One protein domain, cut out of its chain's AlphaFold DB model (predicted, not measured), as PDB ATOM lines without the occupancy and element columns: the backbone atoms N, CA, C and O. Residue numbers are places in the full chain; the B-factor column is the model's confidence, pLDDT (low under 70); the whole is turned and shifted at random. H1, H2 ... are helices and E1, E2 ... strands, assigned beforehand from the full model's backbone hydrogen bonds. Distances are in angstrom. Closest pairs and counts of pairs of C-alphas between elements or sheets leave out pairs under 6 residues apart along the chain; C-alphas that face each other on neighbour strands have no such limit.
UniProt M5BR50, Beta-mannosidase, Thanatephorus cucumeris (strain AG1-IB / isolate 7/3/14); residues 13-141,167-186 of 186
ATOM      1  N   GLU A  13      82.102  10.579  87.992       95.25
ATOM      2  CA  GLU A  13      81.585  10.401  86.651       95.25
ATOM      3  C   GLU A  13      81.537  11.748  85.945       95.25
ATOM      4  O   GLU A  13      81.377  12.789  86.582       95.25
ATOM      5  N   TRP A  14      81.638  11.725  84.623       95.56
ATOM      6  CA  TRP A  14      81.548  12.905  83.784       95.56
ATOM      7  C   TRP A  14      80.591  12.686  82.615       95.56
ATOM      8  O   TRP A  14      80.310  11.555  82.196       95.56
ATOM      9  N   LYS A  15      80.072  13.799  82.102       95.00
ATOM     10  CA  LYS A  15      79.107  13.842  81.007       95.00
ATOM     11  C   LYS A  15      79.138  15.217  80.337       95.00
ATOM     12  O   LYS A  15      79.311  16.228  81.010       95.00
ATOM     13  N   GLN A  16      78.939  15.288  79.023       96.31
ATOM     14  CA  GLN A  16      78.670  16.566  78.361       96.31
ATOM     15  C   GLN A  16      77.223  16.999  78.643       96.31
ATOM     16  O   GLN A  16      76.301  16.205  78.458       96.31
ATOM     17  N   ARG A  17      77.004  18.269  79.000       95.88
ATOM     18  CA  ARG A  17      75.657  18.838  79.161       95.88
ATOM     19  C   ARG A  17      74.834  18.698  77.873       95.88
ATOM     20  O   ARG A  17      75.286  19.095  76.791       95.88
ATOM     21  N   ASP A  18      73.604  18.203  77.990       94.50
ATOM     22  CA  ASP A  18      72.615  18.220  76.912       94.50
ATOM     23  C   ASP A  18      71.661  19.409  77.054       94.50
ATOM     24  O   ASP A  18      70.664  19.363  77.773       94.50
ATOM     25  N   LEU A  19      71.920  20.472  76.295       92.44
ATOM     26  CA  LEU A  19      71.126  21.706  76.311       92.44
ATOM     27  C   LEU A  19      69.638  21.522  75.942       92.44
ATOM     28  O   LEU A  19      68.858  22.456  76.110       92.44
ATOM     29  N   LYS A  20      69.219  20.344  75.455       91.94
ATOM     30  CA  LYS A  20      67.796  20.013  75.261       91.94
ATOM     31  C   LYS A  20      67.063  19.742  76.575       91.94
ATOM     32  O   LYS A  20      65.851  19.930  76.646       91.94
ATOM     33  N   ILE A  21      67.777  19.294  77.607       90.69
ATOM     34  CA  ILE A  21      67.229  19.100  78.949       90.69
ATOM     35  C   ILE A  21      67.192  20.476  79.615       90.69
ATOM     36  O   ILE A  21      68.244  21.052  79.873       90.69
ATOM     37  N   ALA A  22      66.004  21.026  79.876       90.94
ATOM     38  CA  ALA A  22      65.870  22.394  80.383       90.94
ATOM     39  C   ALA A  22      66.448  22.567  81.800       90.94
ATOM     40  O   ALA A  22      67.188  23.516  82.056       90.94
ATOM     41  N   ASN A  23      66.142  21.640  82.713       91.62
ATOM     42  CA  ASN A  23      66.643  21.677  84.085       91.62
ATOM     43  C   ASN A  23      67.961  20.899  84.197       91.62
ATOM     44  O   ASN A  23      68.024  19.723  83.857       91.62
ATOM     45  N   LEU A  24      69.005  21.546  84.717       90.94
ATOM     46  CA  LEU A  24      70.311  20.921  84.929       90.94
ATOM     47  C   LEU A  24      70.225  19.649  85.786       90.94
ATOM     48  O   LEU A  24      70.887  18.667  85.479       90.94
ATOM     49  N   LEU A  25      69.412  19.645  86.843       90.75
ATOM     50  CA  LEU A  25      69.355  18.528  87.791       90.75
ATOM     51  C   LEU A  25      68.681  17.280  87.199       90.75
ATOM     52  O   LEU A  25      68.944  16.166  87.649       90.75
ATOM     53  N   ASP A  26      67.891  17.433  86.133       90.69
ATOM     54  CA  ASP A  26      67.332  16.289  85.405       90.69
ATOM     55  C   ASP A  26      68.424  15.452  84.710       90.69
ATOM     56  O   ASP A  26      68.209  14.268  84.446       90.69
ATOM     57  N   GLU A  27      69.623  16.008  84.501       91.06
ATOM     58  CA  GLU A  27      70.794  15.282  83.986       91.06
ATOM     59  C   GLU A  27      71.233  14.134  84.907       91.06
ATOM     60  O   GLU A  27      71.803  13.142  84.440       91.06
ATOM     61  N   LEU A  28      70.946  14.228  86.212       88.31
ATOM     62  CA  LEU A  28      71.278  13.184  87.183       88.31
ATOM     63  C   LEU A  28      70.491  11.887  86.943       88.31
ATOM     64  O   LEU A  28      70.978  10.815  87.302       88.31
ATOM     65  N   LYS A  29      69.321  11.972  86.292       85.56
ATOM     66  CA  LYS A  29      68.468  10.819  85.952       85.56
ATOM     67  C   LYS A  29      69.013  10.001  84.780       85.56
ATOM     68  O   LYS A  29      68.530   8.898  84.537       85.56
ATOM     69  N   ALA A  30      69.983  10.535  84.034       80.12
ATOM     70  CA  ALA A  30      70.584   9.817  82.921       80.12
ATOM     71  C   ALA A  30      71.325   8.556  83.414       80.12
ATOM     72  O   ALA A  30      71.957   8.590  84.476       80.12
ATOM     73  N   PRO A  31      71.284   7.452  82.649       79.31
ATOM     74  CA  PRO A  31      71.935   6.212  83.050       79.31
ATOM     75  C   PRO A  31      73.468   6.351  83.063       79.31
ATOM     76  O   PRO A  31      74.056   7.071  82.247       79.31
ATOM     77  N   SER A  32      74.115   5.623  83.974       76.81
ATOM     78  CA  SER A  32      75.565   5.385  83.954       76.81
ATOM     79  C   SER A  32      75.879   4.171  83.085       76.81
ATOM     80  O   SER A  32      75.196   3.152  83.189       76.81
ATOM     81  N   VAL A  33      76.922   4.247  82.255       69.62
ATOM     82  CA  VAL A  33      77.345   3.121  81.404       69.62
ATOM     83  C   VAL A  33      78.723   2.610  81.810       69.62
ATOM     84  O   VAL A  33      79.694   3.360  81.919       69.62
ATOM     85  N   SER A  34      78.819   1.292  81.985       55.91
ATOM     86  CA  SER A  34      80.057   0.562  82.265       55.91
ATOM     87  C   SER A  34      80.832   0.267  80.970       55.91
ATOM     88  O   SER A  34      80.859  -0.873  80.531       55.91
ATOM     89  N   ILE A  35      81.427   1.289  80.343       52.84
ATOM     90  CA  ILE A  35      82.498   1.257  79.305       52.84
ATOM     91  C   ILE A  35      82.276   0.382  78.033       52.84
ATOM     92  O   ILE A  35      83.008   0.534  77.064       52.84
ATOM     93  N   LYS A  36      81.256  -0.475  77.925       49.38
ATOM     94  CA  LYS A  36      81.119  -1.453  76.824       49.38
ATOM     95  C   LYS A  36      80.320  -0.992  75.602       49.38
ATOM     96  O   LYS A  36      79.818  -1.834  74.868       49.38
ATOM     97  N   GLU A  37      80.243   0.306  75.335       52.62
ATOM     98  CA  GLU A  37      79.679   0.796  74.075       52.62
ATOM     99  C   GLU A  37      80.551   1.912  73.502       52.62
ATOM    100  O   GLU A  37      80.698   2.971  74.114       52.62
ATOM    101  N   ASP A  38      81.073   1.674  72.292       54.34
ATOM    102  CA  ASP A  38      81.816   2.592  71.406       54.34
ATOM    103  C   ASP A  38      80.978   3.805  70.950       54.34
ATOM    104  O   ASP A  38      81.151   4.366  69.862       54.34
ATOM    105  N   SER A  39      80.008   4.220  71.761       70.31
ATOM    106  CA  SER A  39      79.209   5.389  71.481       70.31
ATOM    107  C   SER A  39      80.083   6.624  71.647       70.31
ATOM    108  O   SER A  39      80.485   6.996  72.754       70.31
ATOM    109  N   LYS A  40      80.331   7.307  70.524       78.94
ATOM    110  CA  LYS A  40      80.947   8.642  70.493       78.94
ATOM    111  C   LYS A  40      80.083   9.717  71.159       78.94
ATOM    112  O   LYS A  40      80.485  10.877  71.218       78.94
ATOM    113  N   ASP A  41      78.892   9.359  71.630       86.62
ATOM    114  CA  ASP A  41      77.974  10.291  72.251       86.62
ATOM    115  C   ASP A  41      78.354  10.607  73.700       86.62
ATOM    116  O   ASP A  41      78.164   9.813  74.620       86.62
ATOM    117  N   THR A  42      78.844  11.816  73.915       90.75
ATOM    118  CA  THR A  42      79.210  12.363  75.224       90.75
ATOM    119  C   THR A  42      78.018  12.859  76.049       90.75
ATOM    120  O   THR A  42      78.216  13.194  77.215       90.75
ATOM    121  N   ARG A  43      76.800  12.921  75.482       91.56
ATOM    122  CA  ARG A  43      75.630  13.586  76.093       91.56
ATOM    123  C   ARG A  43      74.552  12.667  76.639       91.56
ATOM    124  O   ARG A  43      73.781  13.125  77.470       91.56
ATOM    125  N   SER A  44      74.431  11.419  76.200       86.56
ATOM    126  CA  SER A  44      73.320  10.584  76.693       86.56
ATOM    127  C   SER A  44      73.618   9.891  78.020       86.56
ATOM    128  O   SER A  44      72.693   9.598  78.772       86.56
ATOM    129  N   THR A  45      74.890   9.638  78.337       89.88
ATOM    130  CA  THR A  45      75.269   8.727  79.427       89.88
ATOM    131  C   THR A  45      76.415   9.261  80.277       89.88
ATOM    132  O   THR A  45      77.316   9.944  79.780       89.88
ATOM    133  N   TRP A  46      76.379   8.931  81.570       93.06
ATOM    134  CA  TRP A  46      77.480   9.197  82.495       93.06
ATOM    135  C   TRP A  46      78.588   8.161  82.312       93.06
ATOM    136  O   TRP A  46      78.324   6.957  82.227       93.06
ATOM    137  N   ARG A  47      79.835   8.636  82.260       93.12
ATOM    138  CA  ARG A  47      81.038   7.804  82.149       93.12
ATOM    139  C   ARG A  47      81.869   7.933  83.406       93.12
ATOM    140  O   ARG A  47      82.015   9.030  83.930       93.12
ATOM    141  N   LYS A  48      82.442   6.825  83.873       93.44
ATOM    142  CA  LYS A  48      83.369   6.848  85.008       93.44
ATOM    143  C   LYS A  48      84.605   7.674  84.654       93.44
ATOM    144  O   LYS A  48      85.182   7.502  83.580       93.44
ATOM    145  N   ALA A  49      84.986   8.569  85.558       91.88
ATOM    146  CA  ALA A  49      86.265   9.250  85.483       91.88
ATOM    147  C   ALA A  49      87.367   8.245  85.831       91.88
ATOM    148  O   ALA A  49      87.246   7.479  86.787       91.88
ATOM    149  N   ASN A  50      88.435   8.238  85.044       85.25
ATOM    150  CA  ASN A  50      89.572   7.348  85.259       85.25
ATOM    151  C   ASN A  50      90.500   7.871  86.358       85.25
ATOM    152  O   ASN A  50      91.261   7.106  86.943       85.25
ATOM    153  N   THR A  51      90.478   9.181  86.590       78.12
ATOM    154  CA  THR A  51      91.321   9.876  87.563       78.12
ATOM    155  C   THR A  51      90.516  10.956  88.284       78.12
ATOM    156  O   THR A  51      89.587  11.520  87.713       78.12
ATOM    157  N   SER A  52      90.874  11.243  89.535       78.12
ATOM    158  CA  SER A  52      90.415  12.421  90.277       78.12
ATOM    159  C   SER A  52      91.556  12.905  91.182       78.12
ATOM    160  O   SER A  52      92.076  12.081  91.942       78.12
ATOM    161  N   PRO A  53      91.987  14.181  91.108       77.69
ATOM    162  CA  PRO A  53      91.540  15.240  90.188       77.69
ATOM    163  C   PRO A  53      91.767  14.890  88.706       77.69
ATOM    164  O   PRO A  53      92.636  14.083  88.377       77.69
ATOM    165  N   SER A  54      90.967  15.462  87.803       87.19
ATOM    166  CA  SER A  54      91.108  15.258  86.354       87.19
ATOM    167  C   SER A  54      90.565  16.449  85.569       87.19
ATOM    168  O   SER A  54      89.860  17.297  86.111       87.19
ATOM    169  N   GLU A  55      90.889  16.485  84.282       92.06
ATOM    170  CA  GLU A  55      90.407  17.460  83.312       92.06
ATOM    171  C   GLU A  55      89.803  16.749  82.101       92.06
ATOM    172  O   GLU A  55      90.130  15.600  81.783       92.06
ATOM    173  N   ILE A  56      88.863  17.415  81.431       95.56
ATOM    174  CA  ILE A  56      87.994  16.731  80.476       95.56
ATOM    175  C   ILE A  56      88.733  16.214  79.237       95.56
ATOM    176  O   ILE A  56      88.378  15.153  78.725       95.56
ATOM    177  N   HIS A  57      89.784  16.896  78.765       95.25
ATOM    178  CA  HIS A  57      90.566  16.411  77.623       95.25
ATOM    179  C   HIS A  57      91.225  15.070  77.942       95.25
ATOM    180  O   HIS A  57      91.132  14.136  77.144       95.25
ATOM    181  N   THR A  58      91.818  14.942  79.130       94.12
ATOM    182  CA  THR A  58      92.391  13.685  79.616       94.12
ATOM    183  C   THR A  58      91.349  12.564  79.682       94.12
ATOM    184  O   THR A  58      91.622  11.454  79.218       94.12
ATOM    185  N   GLU A  59      90.146  12.828  80.199       94.69
ATOM    186  CA  GLU A  59      89.083  11.812  80.258       94.69
ATOM    187  C   GLU A  59      88.573  11.400  78.871       94.69
ATOM    188  O   GLU A  59      88.415  10.209  78.596       94.69
ATOM    189  N   LEU A  60      88.380  12.359  77.962       94.69
ATOM    190  CA  LEU A  60      87.983  12.084  76.581       94.69
ATOM    191  C   LEU A  60      89.053  11.292  75.822       94.69
ATOM    192  O   LEU A  60      88.712  10.408  75.034       94.69
ATOM    193  N   LEU A  61      90.333  11.600  76.052       93.94
ATOM    194  CA  LEU A  61      91.456  10.897  75.438       93.94
ATOM    195  C   LEU A  61      91.517   9.444  75.921       93.94
ATOM    196  O   LEU A  61      91.598   8.532  75.100       93.94
ATOM    197  N   LYS A  62      91.411   9.218  77.239       91.81
ATOM    198  CA  LYS A  62      91.365   7.868  77.833       91.81
ATOM    199  C   LYS A  62      90.151   7.068  77.358       91.81
ATOM    200  O   LYS A  62      90.262   5.864  77.157       91.81
ATOM    201  N   ALA A  63      89.020   7.735  77.129       90.56
ATOM    202  CA  ALA A  63      87.819   7.132  76.558       90.56
ATOM    203  C   ALA A  63      87.883   6.929  75.027       90.56
ATOM    204  O   ALA A  63      86.918   6.440  74.446       90.56
ATOM    205  N   GLY A  64      88.970   7.327  74.351       91.88
ATOM    206  CA  GLY A  64      89.118   7.197  72.896       91.88
ATOM    207  C   GLY A  64      88.190   8.103  72.073       91.88
ATOM    208  O   GLY A  64      87.983   7.866  70.883       91.88
ATOM    209  N   LEU A  65      87.613   9.139  72.690       93.12
ATOM    210  CA  LEU A  65      86.626  10.032  72.069       93.12
ATOM    211  C   LEU A  65      87.259  11.210  71.329       93.12
ATOM    212  O   LEU A  65      86.628  11.802  70.450       93.12
ATOM    213  N   ILE A  66      88.505  11.533  71.664       95.38
ATOM    214  CA  ILE A  66      89.322  12.503  70.941       95.38
ATOM    215  C   ILE A  66      90.648  11.863  70.526       95.38
ATOM    216  O   ILE A  66      91.144  10.967  71.212       95.38
ATOM    217  N   PRO A  67      91.242  12.301  69.405       96.56
ATOM    218  CA  PRO A  67      92.610  11.930  69.090       96.56
ATOM    219  C   PRO A  67      93.581  12.596  70.072       96.56
ATOM    220  O   PRO A  67      93.273  13.636  70.649       96.56
ATOM    221  N   ASP A  68      94.779  12.027  70.196       97.12
ATOM    222  CA  ASP A  68      95.883  12.626  70.950       97.12
ATOM    223  C   ASP A  68      96.171  14.051  70.430       97.12
ATOM    224  O   ASP A  68      96.591  14.188  69.268       97.12
ATOM    225  N   PRO A  69      95.916  15.099  71.239       96.69
ATOM    226  CA  PRO A  69      95.995  16.487  70.792       96.69
ATOM    227  C   PRO A  69      97.432  16.929  70.503       96.69
ATOM    228  O   PRO A  69      97.622  17.842  69.703       96.69
ATOM    229  N   TYR A  70      98.436  16.250  71.068       96.50
ATOM    230  CA  TYR A  70      99.853  16.580  70.892       96.50
ATOM    231  C   TYR A  70     100.472  15.973  69.623       96.50
ATOM    232  O   TYR A  70     101.658  16.164  69.353       96.50
ATOM    233  N   LYS A  71      99.696  15.229  68.823       97.50
ATOM    234  CA  LYS A  71     100.173  14.597  67.583       97.50
ATOM    235  C   LYS A  71      99.723  15.356  66.338       97.50
ATOM    236  O   LYS A  71      98.533  15.412  66.023       97.50
ATOM    237  N   GLY A  72     100.692  15.843  65.561       96.31
ATOM    238  CA  GLY A  72     100.447  16.526  64.288       96.31
ATOM    239  C   GLY A  72      99.500  17.716  64.457       96.31
ATOM    240  O   GLY A  72      99.672  18.517  65.364       96.31
ATOM    241  N   PHE A  73      98.467  17.799  63.617       96.81
ATOM    242  CA  PHE A  73      97.457  18.869  63.658       96.81
ATOM    243  C   PHE A  73      96.175  18.476  64.414       96.81
ATOM    244  O   PHE A  73      95.087  18.983  64.129       96.81
ATOM    245  N   ASN A  74      96.256  17.516  65.342       98.06
ATOM    246  CA  ASN A  74      95.079  17.068  66.086       98.06
ATOM    247  C   ASN A  74      94.533  18.130  67.050       98.06
ATOM    248  O   ASN A  74      93.345  18.062  67.362       98.06
ATOM    249  N   GLU A  75      95.319  19.140  67.446       96.81
ATOM    250  CA  GLU A  75      94.833  20.255  68.276       96.81
ATOM    251  C   GLU A  75      93.571  20.913  67.686       96.81
ATOM    252  O   GLU A  75      92.638  21.267  68.408       96.81
ATOM    253  N   HIS A  76      93.493  21.022  66.352       97.06
ATOM    254  CA  HIS A  76      92.359  21.642  65.669       97.06
ATOM    255  C   HIS A  76      91.097  20.778  65.775       97.06
ATOM    256  O   HIS A  76      89.979  21.292  65.776       97.06
ATOM    257  N   LYS A  77      91.266  19.457  65.904       96.69
ATOM    258  CA  LYS A  77      90.166  18.491  66.002       96.69
ATOM    259  C   LYS A  77      89.528  18.462  67.388       96.69
ATOM    260  O   LYS A  77      88.416  17.954  67.509       96.69
ATOM    261  N   VAL A  78      90.197  18.993  68.414       97.31
ATOM    262  CA  VAL A  78      89.717  18.956  69.807       97.31
ATOM    263  C   VAL A  78      89.162  20.294  70.300       97.31
ATOM    264  O   VAL A  78      88.578  20.353  71.373       97.31
ATOM    265  N   GLN A  79      89.223  21.353  69.485       97.19
ATOM    266  CA  GLN A  79      88.730  22.698  69.833       97.19
ATOM    267  C   GLN A  79      87.260  22.747  70.263       97.19
ATOM    268  O   GLN A  79      86.825  23.690  70.919       97.19
ATOM    269  N   TRP A  80      86.456  21.764  69.857       96.25
ATOM    270  CA  TRP A  80      85.055  21.696  70.255       96.25
ATOM    271  C   TRP A  80      84.890  21.420  71.753       96.25
ATOM    272  O   TRP A  80      83.864  21.818  72.291       96.25
ATOM    273  N   VAL A  81      85.861  20.776  72.411       96.94
ATOM    274  CA  VAL A  81      85.775  20.353  73.819       96.94
ATOM    275  C   VAL A  81      85.595  21.560  74.738       96.94
ATOM    276  O   VAL A  81      84.659  21.574  75.530       96.94
ATOM    277  N   GLY A  82      86.398  22.612  74.551       95.56
ATOM    278  CA  GLY A  82      86.280  23.872  75.300       95.56
ATOM    279  C   GLY A  82      85.077  24.743  74.912       95.56
ATOM    280  O   GLY A  82      84.870  25.794  75.498       95.56
ATOM    281  N   LYS A  83      84.280  24.337  73.913       95.69
ATOM    282  CA  LYS A  83      83.037  25.022  73.499       95.69
ATOM    283  C   LYS A  83      81.783  24.306  74.006       95.69
ATOM    284  O   LYS A  83      80.681  24.575  73.516       95.69
ATOM    285  N   ARG A  84      81.948  23.311  74.880       97.00
ATOM    286  CA  ARG A  84      80.862  22.542  75.492       97.00
ATOM    287  C   ARG A  84      80.892  22.725  76.995       97.00
ATOM    288  O   ARG A  84      81.957  22.856  77.580       97.00
ATOM    289  N   GLU A  85      79.710  22.641  77.582       97.50
ATOM    290  CA  GLU A  85      79.560  22.566  79.025       97.50
ATOM    291  C   GLU A  85      79.714  21.111  79.485       97.50
ATOM    292  O   GLU A  85      79.233  20.171  78.830       97.50
ATOM    293  N   TRP A  86      80.361  20.936  80.631       97.38
ATOM    294  CA  TRP A  86      80.713  19.634  81.180       97.38
ATOM    295  C   TRP A  86      80.171  19.477  82.589       97.38
ATOM    296  O   TRP A  86      80.163  20.407  83.391       97.38
ATOM    297  N   LEU A  87      79.704  18.272  82.875       97.12
ATOM    298  CA  LEU A  87      79.167  17.885  84.161       97.12
ATOM    299  C   LEU A  87      80.078  16.839  84.773       97.12
ATOM    300  O   LEU A  87      80.438  15.871  84.105       97.12
ATOM    301  N   TYR A  88      80.391  17.019  86.047       96.56
ATOM    302  CA  TYR A  88      81.050  16.026  86.878       96.56
ATOM    303  C   TYR A  88      80.170  15.730  88.076       96.56
ATOM    304  O   TYR A  88      79.622  16.650  88.673       96.56
ATOM    305  N   ARG A  89      80.037  14.464  88.458       95.44
ATOM    306  CA  ARG A  89      79.333  14.098  89.686       95.44
ATOM    307  C   ARG A  89      80.086  13.051  90.476       95.44
ATOM    308  O   ARG A  89      80.781  12.222  89.898       95.44
ATOM    309  N   THR A  90      79.884  13.057  91.781       95.38
ATOM    310  CA  THR A  90      80.285  11.963  92.662       95.38
ATOM    311  C   THR A  90      79.270  11.789  93.784       95.38
ATOM    312  O   THR A  90      78.464  12.680  94.069       95.38
ATOM    313  N   THR A  91      79.311  10.624  94.419       94.06
ATOM    314  CA  THR A  91      78.513  10.299  95.596       94.06
ATOM    315  C   THR A  91      79.423   9.905  96.744       94.06
ATOM    316  O   THR A  91      80.367   9.141  96.548       94.06
ATOM    317  N   PHE A  92      79.107  10.377  97.942       93.00
ATOM    318  CA  PHE A  92      79.855  10.070  99.156       93.00
ATOM    319  C   PHE A  92      78.904   9.871 100.329       93.00
ATOM    320  O   PHE A  92      77.799  10.418 100.347       93.00
ATOM    321  N   GLU A  93      79.319   9.067 101.299       92.50
ATOM    322  CA  GLU A  93      78.513   8.769 102.478       92.50
ATOM    323  C   GLU A  93      78.980   9.576 103.683       92.50
ATOM    324  O   GLU A  93      80.178   9.745 103.893       92.50
ATOM    325  N   LEU A  94      78.021  10.048 104.481       89.50
ATOM    326  CA  LEU A  94      78.272  10.645 105.791       89.50
ATOM    327  C   LEU A  94      77.447   9.930 106.857       89.50
ATOM    328  O   LEU A  94      76.257   9.652 106.664       89.50
ATOM    329  N   SER A  95      78.064   9.664 108.006       89.00
ATOM    330  CA  SER A  95      77.359   9.126 109.166       89.00
ATOM    331  C   SER A  95      76.550  10.219 109.879       89.00
ATOM    332  O   SER A  95      76.776  11.416 109.692       89.00
ATOM    333  N   GLN A  96      75.612   9.830 110.751       85.62
ATOM    334  CA  GLN A  96      74.950  10.808 111.629       85.62
ATOM    335  C   GLN A  96      75.943  11.522 112.554       85.62
ATOM    336  O   GLN A  96      75.740  12.689 112.886       85.62
ATOM    337  N   GLU A  97      77.020  10.843 112.951       85.62
ATOM    338  CA  GLU A  97      78.056  11.435 113.792       85.62
ATOM    339  C   GLU A  97      78.794  12.560 113.054       85.62
ATOM    340  O   GLU A  97      79.049  13.612 113.640       85.62
ATOM    341  N   ASP A  98      79.077  12.392 111.761       84.56
ATOM    342  CA  ASP A  98      79.732  13.428 110.950       84.56
ATOM    343  C   ASP A  98      78.867  14.683 110.838       84.56
ATOM    344  O   ASP A  98      79.364  15.801 110.941       84.56
ATOM    345  N   LEU A  99      77.552  14.499 110.725       82.69
ATOM    346  CA  LEU A  99      76.578  15.588 110.612       82.69
ATOM    347  C   LEU A  99      76.348  16.348 111.922       82.69
ATOM    348  O   LEU A  99      75.811  17.455 111.898       82.69
ATOM    349  N   SER A 100      76.762  15.773 113.055       81.31
ATOM    350  CA  SER A 100      76.766  16.460 114.353       81.31
ATOM    351  C   SER A 100      77.940  17.438 114.511       81.31
ATOM    352  O   SER A 100      77.957  18.241 115.446       81.31
ATOM    353  N   LYS A 101      78.923  17.385 113.601       82.69
ATOM    354  CA  LYS A 101      80.128  18.226 113.591       82.69
ATOM    355  C   LYS A 101      79.963  19.390 112.603       82.69
ATOM    356  O   LYS A 101      79.053  19.416 111.780       82.69
ATOM    357  N   SER A 102      80.865  20.370 112.676       85.38
ATOM    358  CA  SER A 102      80.989  21.387 111.625       85.38
ATOM    359  C   SER A 102      81.633  20.754 110.395       85.38
ATOM    360  O   SER A 102      82.759  20.263 110.493       85.38
ATOM    361  N   VAL A 103      80.934  20.772 109.260       87.75
ATOM    362  CA  VAL A 103      81.409  20.199 107.997       87.75
ATOM    363  C   VAL A 103      81.657  21.320 106.994       87.75
ATOM    364  O   VAL A 103      80.862  22.249 106.861       87.75
ATOM    365  N   GLU A 104      82.767  21.230 106.274       91.00
ATOM    366  CA  GLU A 104      83.113  22.139 105.186       91.00
ATOM    367  C   GLU A 104      83.494  21.314 103.961       91.00
ATOM    368  O   GLU A 104      84.112  20.255 104.088       91.00
ATOM    369  N   LEU A 105      83.120  21.795 102.778       92.94
ATOM    370  CA  LEU A 105      83.578  21.243 101.511       92.94
ATOM    371  C   LEU A 105      84.634  22.176 100.927       92.94
ATOM    372  O   LEU A 105      84.368  23.354 100.684       92.94
ATOM    373  N   GLU A 106      85.833  21.646 100.729       94.56
ATOM    374  CA  GLU A 106      86.997  22.383 100.250       94.56
ATOM    375  C   GLU A 106      87.314  21.961  98.812       94.56
ATOM    376  O   GLU A 106      87.506  20.781  98.522       94.56
ATOM    377  N   PHE A 107      87.345  22.936  97.906       94.75
ATOM    378  CA  PHE A 107      87.751  22.766  96.517       94.75
ATOM    379  C   PHE A 107      89.082  23.480  96.312       94.75
ATOM    380  O   PHE A 107      89.124  24.711  96.307       94.75
ATOM    381  N   GLU A 108      90.157  22.715  96.133       93.81
ATOM    382  CA  GLU A 108      91.509  23.267  95.974       93.81
ATOM    383  C   GLU A 108      91.659  24.085  94.682       93.81
ATOM    384  O   GLU A 108      92.329  25.116  94.694       93.81
ATOM    385  N   GLY A 109      90.976  23.679  93.606       93.69
ATOM    386  CA  GLY A 109      90.915  24.406  92.339       93.69
ATOM    387  C   GLY A 109      89.767  23.922  91.449       93.69
ATOM    388  O   GLY A 109      89.459  22.730  91.400       93.69
ATOM    389  N   LEU A 110      89.115  24.857  90.755       95.69
ATOM    390  CA  LEU A 110      88.034  24.599  89.800       95.69
ATOM    391  C   LEU A 110      88.299  25.420  88.538       95.69
ATOM    392  O   LEU A 110      88.247  26.643  88.608       95.69
ATOM    393  N   ASP A 111      88.572  24.759  87.412       94.44
ATOM    394  CA  ASP A 111      88.894  25.405  86.133       94.44
ATOM    395  C   ASP A 111      87.682  25.433  85.178       94.44
ATOM    396  O   ASP A 111      87.264  24.400  84.666       94.44
ATOM    397  N   THR A 112      87.047  26.576  84.914       92.56
ATOM    398  CA  THR A 112      87.123  27.814  85.709       92.56
ATOM    399  C   THR A 112      85.731  28.239  86.157       92.56
ATOM    400  O   THR A 112      85.472  28.326  87.359       92.56
ATOM    401  N   PHE A 113      84.802  28.432  85.215       97.38
ATOM    402  CA  PHE A 113      83.416  28.787  85.521       97.38
ATOM    403  C   PHE A 113      82.625  27.558  85.970       97.38
ATOM    404  O   PHE A 113      82.058  26.834  85.153       97.38
ATOM    405  N   CYS A 114      82.586  27.326  87.280       97.12
ATOM    406  CA  CYS A 114      81.957  26.159  87.883       97.12
ATOM    407  C   CYS A 114      80.803  26.554  88.808       97.12
ATOM    408  O   CYS A 114      80.947  27.417  89.673       97.12
ATOM    409  N   THR A 115      79.650  25.903  88.653       97.31
ATOM    410  CA  THR A 115      78.562  25.936  89.641       97.31
ATOM    411  C   THR A 115      78.438  24.565  90.302       97.31
ATOM    412  O   THR A 115      78.267  23.559  89.614       97.31
ATOM    413  N   GLY A 116      78.547  24.522  91.629       95.88
ATOM    414  CA  GLY A 116      78.469  23.300  92.426       95.88
ATOM    415  C   GLY A 116      77.105  23.139  93.091       95.88
ATOM    416  O   GLY A 116      76.592  24.084  93.692       95.88
ATOM    417  N   TYR A 117      76.553  21.931  93.025       94.75
ATOM    418  CA  TYR A 117      75.285  21.538  93.627       94.75
ATOM    419  C   TYR A 117      75.490  20.333  94.540       94.75
ATOM    420  O   TYR A 117      76.107  19.349  94.141       94.75
ATOM    421  N   LEU A 118      74.937  20.387  95.744       94.00
ATOM    422  CA  LEU A 118      74.955  19.297  96.709       94.00
ATOM    423  C   LEU A 118      73.518  18.933  97.057       94.00
ATOM    424  O   LEU A 118      72.780  19.776  97.564       94.00
ATOM    425  N   ASN A 119      73.129  17.689  96.761       91.94
ATOM    426  CA  ASN A 119      71.753  17.204  96.911       91.94
ATOM    427  C   ASN A 119      70.724  18.209  96.360       91.94
ATOM    428  O   ASN A 119      69.832  18.647  97.080       91.94
ATOM    429  N   ASP A 120      70.891  18.595  95.093       89.81
ATOM    430  CA  ASP A 120      70.009  19.517  94.360       89.81
ATOM    431  C   ASP A 120      70.062  20.992  94.802       89.81
ATOM    432  O   ASP A 120      69.424  21.845  94.180       89.81
ATOM    433  N   VAL A 121      70.867  21.334  95.812       90.81
ATOM    434  CA  VAL A 121      71.027  22.714  96.287       90.81
ATOM    435  C   VAL A 121      72.322  23.322  95.756       90.81
ATOM    436  O   VAL A 121      73.392  22.745  95.926       90.81
ATOM    437  N   GLU A 122      72.251  24.498  95.128       93.31
ATOM    438  CA  GLU A 122      73.446  25.249  94.715       93.31
ATOM    439  C   GLU A 122      74.250  25.674  95.954       93.31
ATOM    440  O   GLU A 122      73.733  26.368  96.829       93.31
ATOM    441  N   ILE A 123      75.517  25.264  96.023       93.44
ATOM    442  CA  ILE A 123      76.413  25.531  97.158       93.44
ATOM    443  C   ILE A 123      77.603  26.423  96.809       93.44
ATOM    444  O   ILE A 123      78.226  27.008  97.696       93.44
ATOM    445  N   LEU A 124      77.940  26.526  95.522       93.88
ATOM    446  CA  LEU A 124      79.135  27.220  95.066       93.88
ATOM    447  C   LEU A 124      78.941  27.787  93.662       93.88
ATOM    448  O   LEU A 124      78.411  27.117  92.780       93.88
ATOM    449  N   LYS A 125      79.482  28.984  93.447       96.25
ATOM    450  CA  LYS A 125      79.876  29.499  92.136       96.25
ATOM    451  C   LYS A 125      81.351  29.882  92.211       96.25
ATOM    452  O   LYS A 125      81.737  30.584  93.145       96.25
ATOM    453  N   SER A 126      82.137  29.391  91.262       96.12
ATOM    454  CA  SER A 126      83.562  29.664  91.098       96.12
ATOM    455  C   SER A 126      83.814  30.184  89.687       96.12
ATOM    456  O   SER A 126      83.186  29.723  88.735       96.12
ATOM    457  N   ASP A 127      84.725  31.138  89.571       97.00
ATOM    458  CA  ASP A 127      85.144  31.786  88.328       97.00
ATOM    459  C   ASP A 127      86.671  31.977  88.261       97.00
ATOM    460  O   ASP A 127      87.169  32.737  87.431       97.00
ATOM    461  N   ASN A 128      87.426  31.287  89.126       95.38
ATOM    462  CA  ASN A 128      88.879  31.404  89.200       95.38
ATOM    463  C   ASN A 128      89.549  30.082  89.610       95.38
ATOM    464  O   ASN A 128      89.396  29.629  90.747       95.38
ATOM    465  N   MET A 129      90.361  29.509  88.714       95.44
ATOM    466  CA  MET A 129      91.070  28.247  88.963       95.44
ATOM    467  C   MET A 129      92.167  28.317  90.030       95.44
ATOM    468  O   MET A 129      92.563  27.286  90.563       95.44
ATOM    469  N   PHE A 130      92.650  29.515  90.364       95.06
ATOM    470  CA  PHE A 130      93.747  29.721  91.315       95.06
ATOM    471  C   PHE A 130      93.271  29.999  92.745       95.06
ATOM    472  O   PHE A 130      94.079  30.349  93.605       95.06
ATOM    473  N   THR A 131      91.962  29.917  92.999       92.06
ATOM    474  CA  THR A 131      91.377  30.209  94.311       92.06
ATOM    475  C   THR A 131      90.794  28.950  94.933       92.06
ATOM    476  O   THR A 131      89.900  28.319  94.368       92.06
ATOM    477  N   THR A 132      91.244  28.633  96.146       95.38
ATOM    478  CA  THR A 132      90.615  27.605  96.975       95.38
ATOM    479  C   THR A 132      89.251  28.090  97.455       95.38
ATOM    480  O   THR A 132      89.130  29.159  98.058       95.38
ATOM    481  N   ASN A 133      88.212  27.300  97.199       93.69
ATOM    482  CA  ASN A 133      86.851  27.601  97.620       93.69
ATOM    483  C   ASN A 133      86.461  26.704  98.797       93.69
ATOM    484  O   ASN A 133      86.362  25.491  98.641       93.69
ATOM    485  N   ILE A 134      86.191  27.307  99.955       93.56
ATOM    486  CA  ILE A 134      85.670  26.608 101.136       93.56
ATOM    487  C   ILE A 134      84.188  26.942 101.282       93.56
ATOM    488  O   ILE A 134      83.797  28.111 101.342       93.56
ATOM    489  N   VAL A 135      83.359  25.904 101.328       91.50
ATOM    490  CA  VAL A 135      81.914  26.010 101.497       91.50
ATOM    491  C   VAL A 135      81.535  25.429 102.858       91.50
ATOM    492  O   VAL A 135      81.574  24.209 103.024       91.50
ATOM    493  N   PRO A 136      81.136  26.262 103.834       88.62
ATOM    494  CA  PRO A 136      80.632  25.762 105.102       88.62
ATOM    495  C   PRO A 136      79.247  25.136 104.910       88.62
ATOM    496  O   PRO A 136      78.293  25.801 104.500       88.62
ATOM    497  N   LEU A 137      79.138  23.853 105.240       84.50
ATOM    498  CA  LEU A 137      77.908  23.072 105.216       84.50
ATOM    499  C   LEU A 137      77.450  22.949 106.670       84.50
ATOM    500  O   LEU A 137      77.763  21.975 107.352       84.50
ATOM    501  N   ALA A 138      76.810  24.010 107.176       68.25
ATOM    502  CA  ALA A 138      76.389  24.114 108.575       68.25
ATOM    503  C   ALA A 138      75.705  22.818 109.062       68.25
ATOM    504  O   ALA A 138      74.996  22.182 108.273       68.25
ATOM    505  N   PRO A 139      75.873  22.434 110.343       58.25
ATOM    506  CA  PRO A 139      75.294  21.199 110.848       58.25
ATOM    507  C   PRO A 139      73.776  21.196 110.660       58.25
ATOM    508  O   PRO A 139      73.111  22.237 110.733       58.25
ATOM    509  N   ILE A 140      73.224  20.003 110.434       51.00
ATOM    510  CA  ILE A 140      71.781  19.785 110.505       51.00
ATOM    511  C   ILE A 140      71.381  20.169 111.927       51.00
ATOM    512  O   ILE A 140      71.797  19.521 112.885       51.00
ATOM    513  N   SER A 141      70.613  21.245 112.087       47.28
ATOM    514  CA  SER A 141      70.037  21.560 113.390       47.28
ATOM    515  C   SER A 141      69.103  20.402 113.739       47.28
ATOM    516  O   SER A 141      68.037  20.277 113.142       47.28
ATOM    517  N   LYS A 167      78.078  34.810 102.961       40.72
ATOM    518  CA  LYS A 167      77.630  33.955 101.854       40.72
ATOM    519  C   LYS A 167      76.432  33.185 102.419       40.72
ATOM    520  O   LYS A 167      76.572  32.675 103.536       40.72
ATOM    521  N   PRO A 168      75.264  33.183 101.751       40.16
ATOM    522  CA  PRO A 168      74.076  32.531 102.280       40.16
ATOM    523  C   PRO A 168      74.472  31.119 102.696       40.16
ATOM    524  O   PRO A 168      74.883  30.315 101.864       40.16
ATOM    525  N   GLN A 169      74.467  30.866 104.007       47.62
ATOM    526  CA  GLN A 169      74.803  29.552 104.526       47.62
ATOM    527  C   GLN A 169      73.735  28.619 103.989       47.62
ATOM    528  O   GLN A 169      72.549  28.807 104.280       47.62
ATOM    529  N   VAL A 170      74.153  27.651 103.178       54.88
ATOM    530  CA  VAL A 170      73.255  26.642 102.636       54.88
ATOM    531  C   VAL A 170      72.909  25.696 103.773       54.88
ATOM    532  O   VAL A 170      73.504  24.636 103.955       54.88
ATOM    533  N   LYS A 171      71.976  26.135 104.616       52.91
ATOM    534  CA  LYS A 171      71.385  25.287 105.635       52.91
ATOM    535  C   LYS A 171      70.714  24.131 104.888       52.91
ATOM    536  O   LYS A 171      69.939  24.379 103.969       52.91
ATOM    537  N   HIS A 172      71.004  22.896 105.296       62.31
ATOM    538  CA  HIS A 172      70.307  21.670 104.868       62.31
ATOM    539  C   HIS A 172      70.742  20.997 103.552       62.31
ATOM    540  O   HIS A 172      69.985  20.187 103.025       62.31
ATOM    541  N   ALA A 173      71.950  21.244 103.033       74.81
ATOM    542  CA  ALA A 173      72.414  20.501 101.854       74.81
ATOM    543  C   ALA A 173      72.817  19.046 102.163       74.81
ATOM    544  O   ALA A 173      72.705  18.194 101.291       74.81
ATOM    545  N   LEU A 174      73.279  18.735 103.378       84.56
ATOM    546  CA  LEU A 174      73.730  17.387 103.748       84.56
ATOM    547  C   LEU A 174      72.622  16.547 104.389       84.56
ATOM    548  O   LEU A 174      71.775  17.063 105.117       84.56
ATOM    549  N   LYS A 175      72.680  15.233 104.161       85.75
ATOM    550  CA  LYS A 175      71.804  14.229 104.781       85.75
ATOM    551  C   LYS A 175      72.600  12.997 105.233       85.75
ATOM    552  O   LYS A 175      73.658  12.731 104.655       85.75
ATOM    553  N   PRO A 176      72.114  12.232 106.230       87.00
ATOM    554  CA  PRO A 176      72.722  10.952 106.590       87.00
ATOM    555  C   PRO A 176      72.717   9.979 105.404       87.00
ATOM    556  O   PRO A 176      71.734   9.909 104.663       87.00
ATOM    557  N   GLY A 177      73.797   9.214 105.247       90.00
ATOM    558  CA  GLY A 177      73.980   8.281 104.137       90.00
ATOM    559  C   GLY A 177      74.517   8.964 102.879       90.00
ATOM    560  O   GLY A 177      75.393   9.824 102.959       90.00
ATOM    561  N   ALA A 178      74.016   8.556 101.710       92.25
ATOM    562  CA  ALA A 178      74.545   8.979 100.418       92.25
ATOM    563  C   ALA A 178      74.173  10.430 100.060       92.25
ATOM    564  O   ALA A 178      72.998  10.793  99.963       92.25
ATOM    565  N   ASN A 179      75.191  11.238  99.781       92.94
ATOM    566  CA  ASN A 179      75.105  12.609  99.294       92.94
ATOM    567  C   ASN A 179      75.648  12.670  97.864       92.94
ATOM    568  O   ASN A 179      76.617  11.986  97.546       92.94
ATOM    569  N   THR A 180      75.026  13.473  97.000       94.81
ATOM    570  CA  THR A 180      75.465  13.659  95.606       94.81
ATOM    571  C   THR A 180      75.996  15.069  95.411       94.81
ATOM    572  O   THR A 180      75.277  16.037  95.658       94.81
ATOM    573  N   LEU A 181      77.234  15.172  94.934       95.50
ATOM    574  CA  LEU A 181      77.851  16.416  94.487       95.50
ATOM    575  C   LEU A 181      77.848  16.443  92.958       95.50
ATOM    576  O   LEU A 181      78.334  15.508  92.326       95.50
ATOM    577  N   LEU A 182      77.327  17.520  92.377       96.38
ATOM    578  CA  LEU A 182      77.340  17.808  90.947       96.38
ATOM    579  C   LEU A 182      78.102  19.114  90.713       96.38
ATOM    580  O   LEU A 182      77.795  20.135  91.320       96.38
ATOM    581  N   LEU A 183      79.066  19.093  89.803       96.62
ATOM    582  CA  LEU A 183      79.817  20.250  89.337       96.62
ATOM    583  C   LEU A 183      79.474  20.501  87.872       96.62
ATOM    584  O   LEU A 183      79.571  19.598  87.038       96.62
ATOM    585  N   HIS A 184      79.070  21.728  87.562       97.50
ATOM    586  CA  HIS A 184      78.734  22.173  86.215       97.50
ATOM    587  C   HIS A 184      79.738  23.218  85.740       97.50
ATOM    588  O   HIS A 184      79.744  24.336  86.250       97.50
ATOM    589  N   PHE A 185      80.542  22.848  84.747       97.19
ATOM    590  CA  PHE A 185      81.524  23.702  84.086       97.19
ATOM    591  C   PHE A 185      80.959  24.272  82.782       97.19
ATOM    592  O   PHE A 185      80.404  23.517  81.974       97.19
ATOM    593  N   LYS A 186      81.094  25.589  82.591       92.25
ATOM    594  CA  LYS A 186      80.577  26.342  81.438       92.25
ATOM    595  C   LYS A 186      81.677  26.943  80.577       92.25
ATOM    596  O   LYS A 186      82.677  27.415  81.161       92.25
TER     597      LYS A 186
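Overview. This is residues 13 to 141 and 167 to 186 of the 186 residues of the protein "Beta-mannosidase" of Thanatephorus cucumeris (strain AG1-IB / isolate 7/3/14) (UniProt M5BR50). A twisted sheet of five strands, in the order E1, E2, E7, E4, E5, has the short helix H1 over one face, and a separate ribbon of two strands, E3 and E6, comes near it at E5. At one end of the long axis lie loops with the short helices H2 and H3, reaching out to Gly 72; at the other lie H4 and the cut end at Ser 141. The printed part has 149 residues, with four named helices and seven named strands in the order E1, H1, H2, H3, E2, H4, E3, E4, E5, E6, E7, and both sheets are antiparallel. The class is mixed, helices and strands, though under half of the residues are in named elements. The whole is compact, with a radius of gyration of the C-alphas of 16.8 A, and its outline is elongated, 56 by 33 by 28 A.

Along the chain. In the larger sheet E2, residues 86 to 94, is 26.3 A long and begins at C-alpha 86 (80.713, 19.634, 81.180). E7, residues 177 to 185, is 26.4 A long and ends at C-alpha 185 (81.524, 23.702, 84.086). E1 is residues 13 to 16, from C-alpha 13 (81.585, 10.401, 86.651); E4 is 114 to 118; E5, 121 to 126, is 15.2 A long. The smaller sheet has E3, 103 to 107, and E6, 133 to 137. The helices are H1, 24 to 29, H2, 56 to 62, H3, 75 to 78, and H4, 96 to 99.

Arrangement. E2 and E7 are antiparallel at 161 degrees, with N 88 and O 183 2.9 A apart, within hydrogen-bond range. On the other side of E2 is the edge strand E1, with N 15 and O 87 at 2.9 A; its residues 13 to 14 also pair, antiparallel, with residues 47 to 48. E4 is antiparallel to E7, with N 115 and O 184 at 2.9 A. E4 and E5 form a hairpin, with N 116 and O 124 at 2.8 A. E3 and E6 have N 105 and O 135 at 2.9 A. The closest C-alphas of E5 and E6, Ile 123 and Val 135, are 7.0 A apart. H1 is on the larger sheet at a height of 8.2 A, only just over E2 and E7, with 3 of its 6 C-alphas on each. H2 only grazes this sheet, with residues 56 to 60; H3 and H4 are not on it. In H2 every O i to N i+4 pair is within hydrogen-bond range; H1 has 0 of 2, but 3 of 3 O i to N i+3 pairs, and H3 and H4 are too short for an i+4 pair.

Size, cuts and confidence. The C-alphas farthest apart, of Gly 72 and Ser 141, are 58.0 A apart. Residues 142 to 166 are not printed, and C-alphas 141 and 167 are 18.6 A apart across this cut. The links H1 to H2 and H2 to H3 are long. The mean pLDDT of the printed part is 87.8; residues 33 to 38, 138 to 141 and 167 to 172 are under 70.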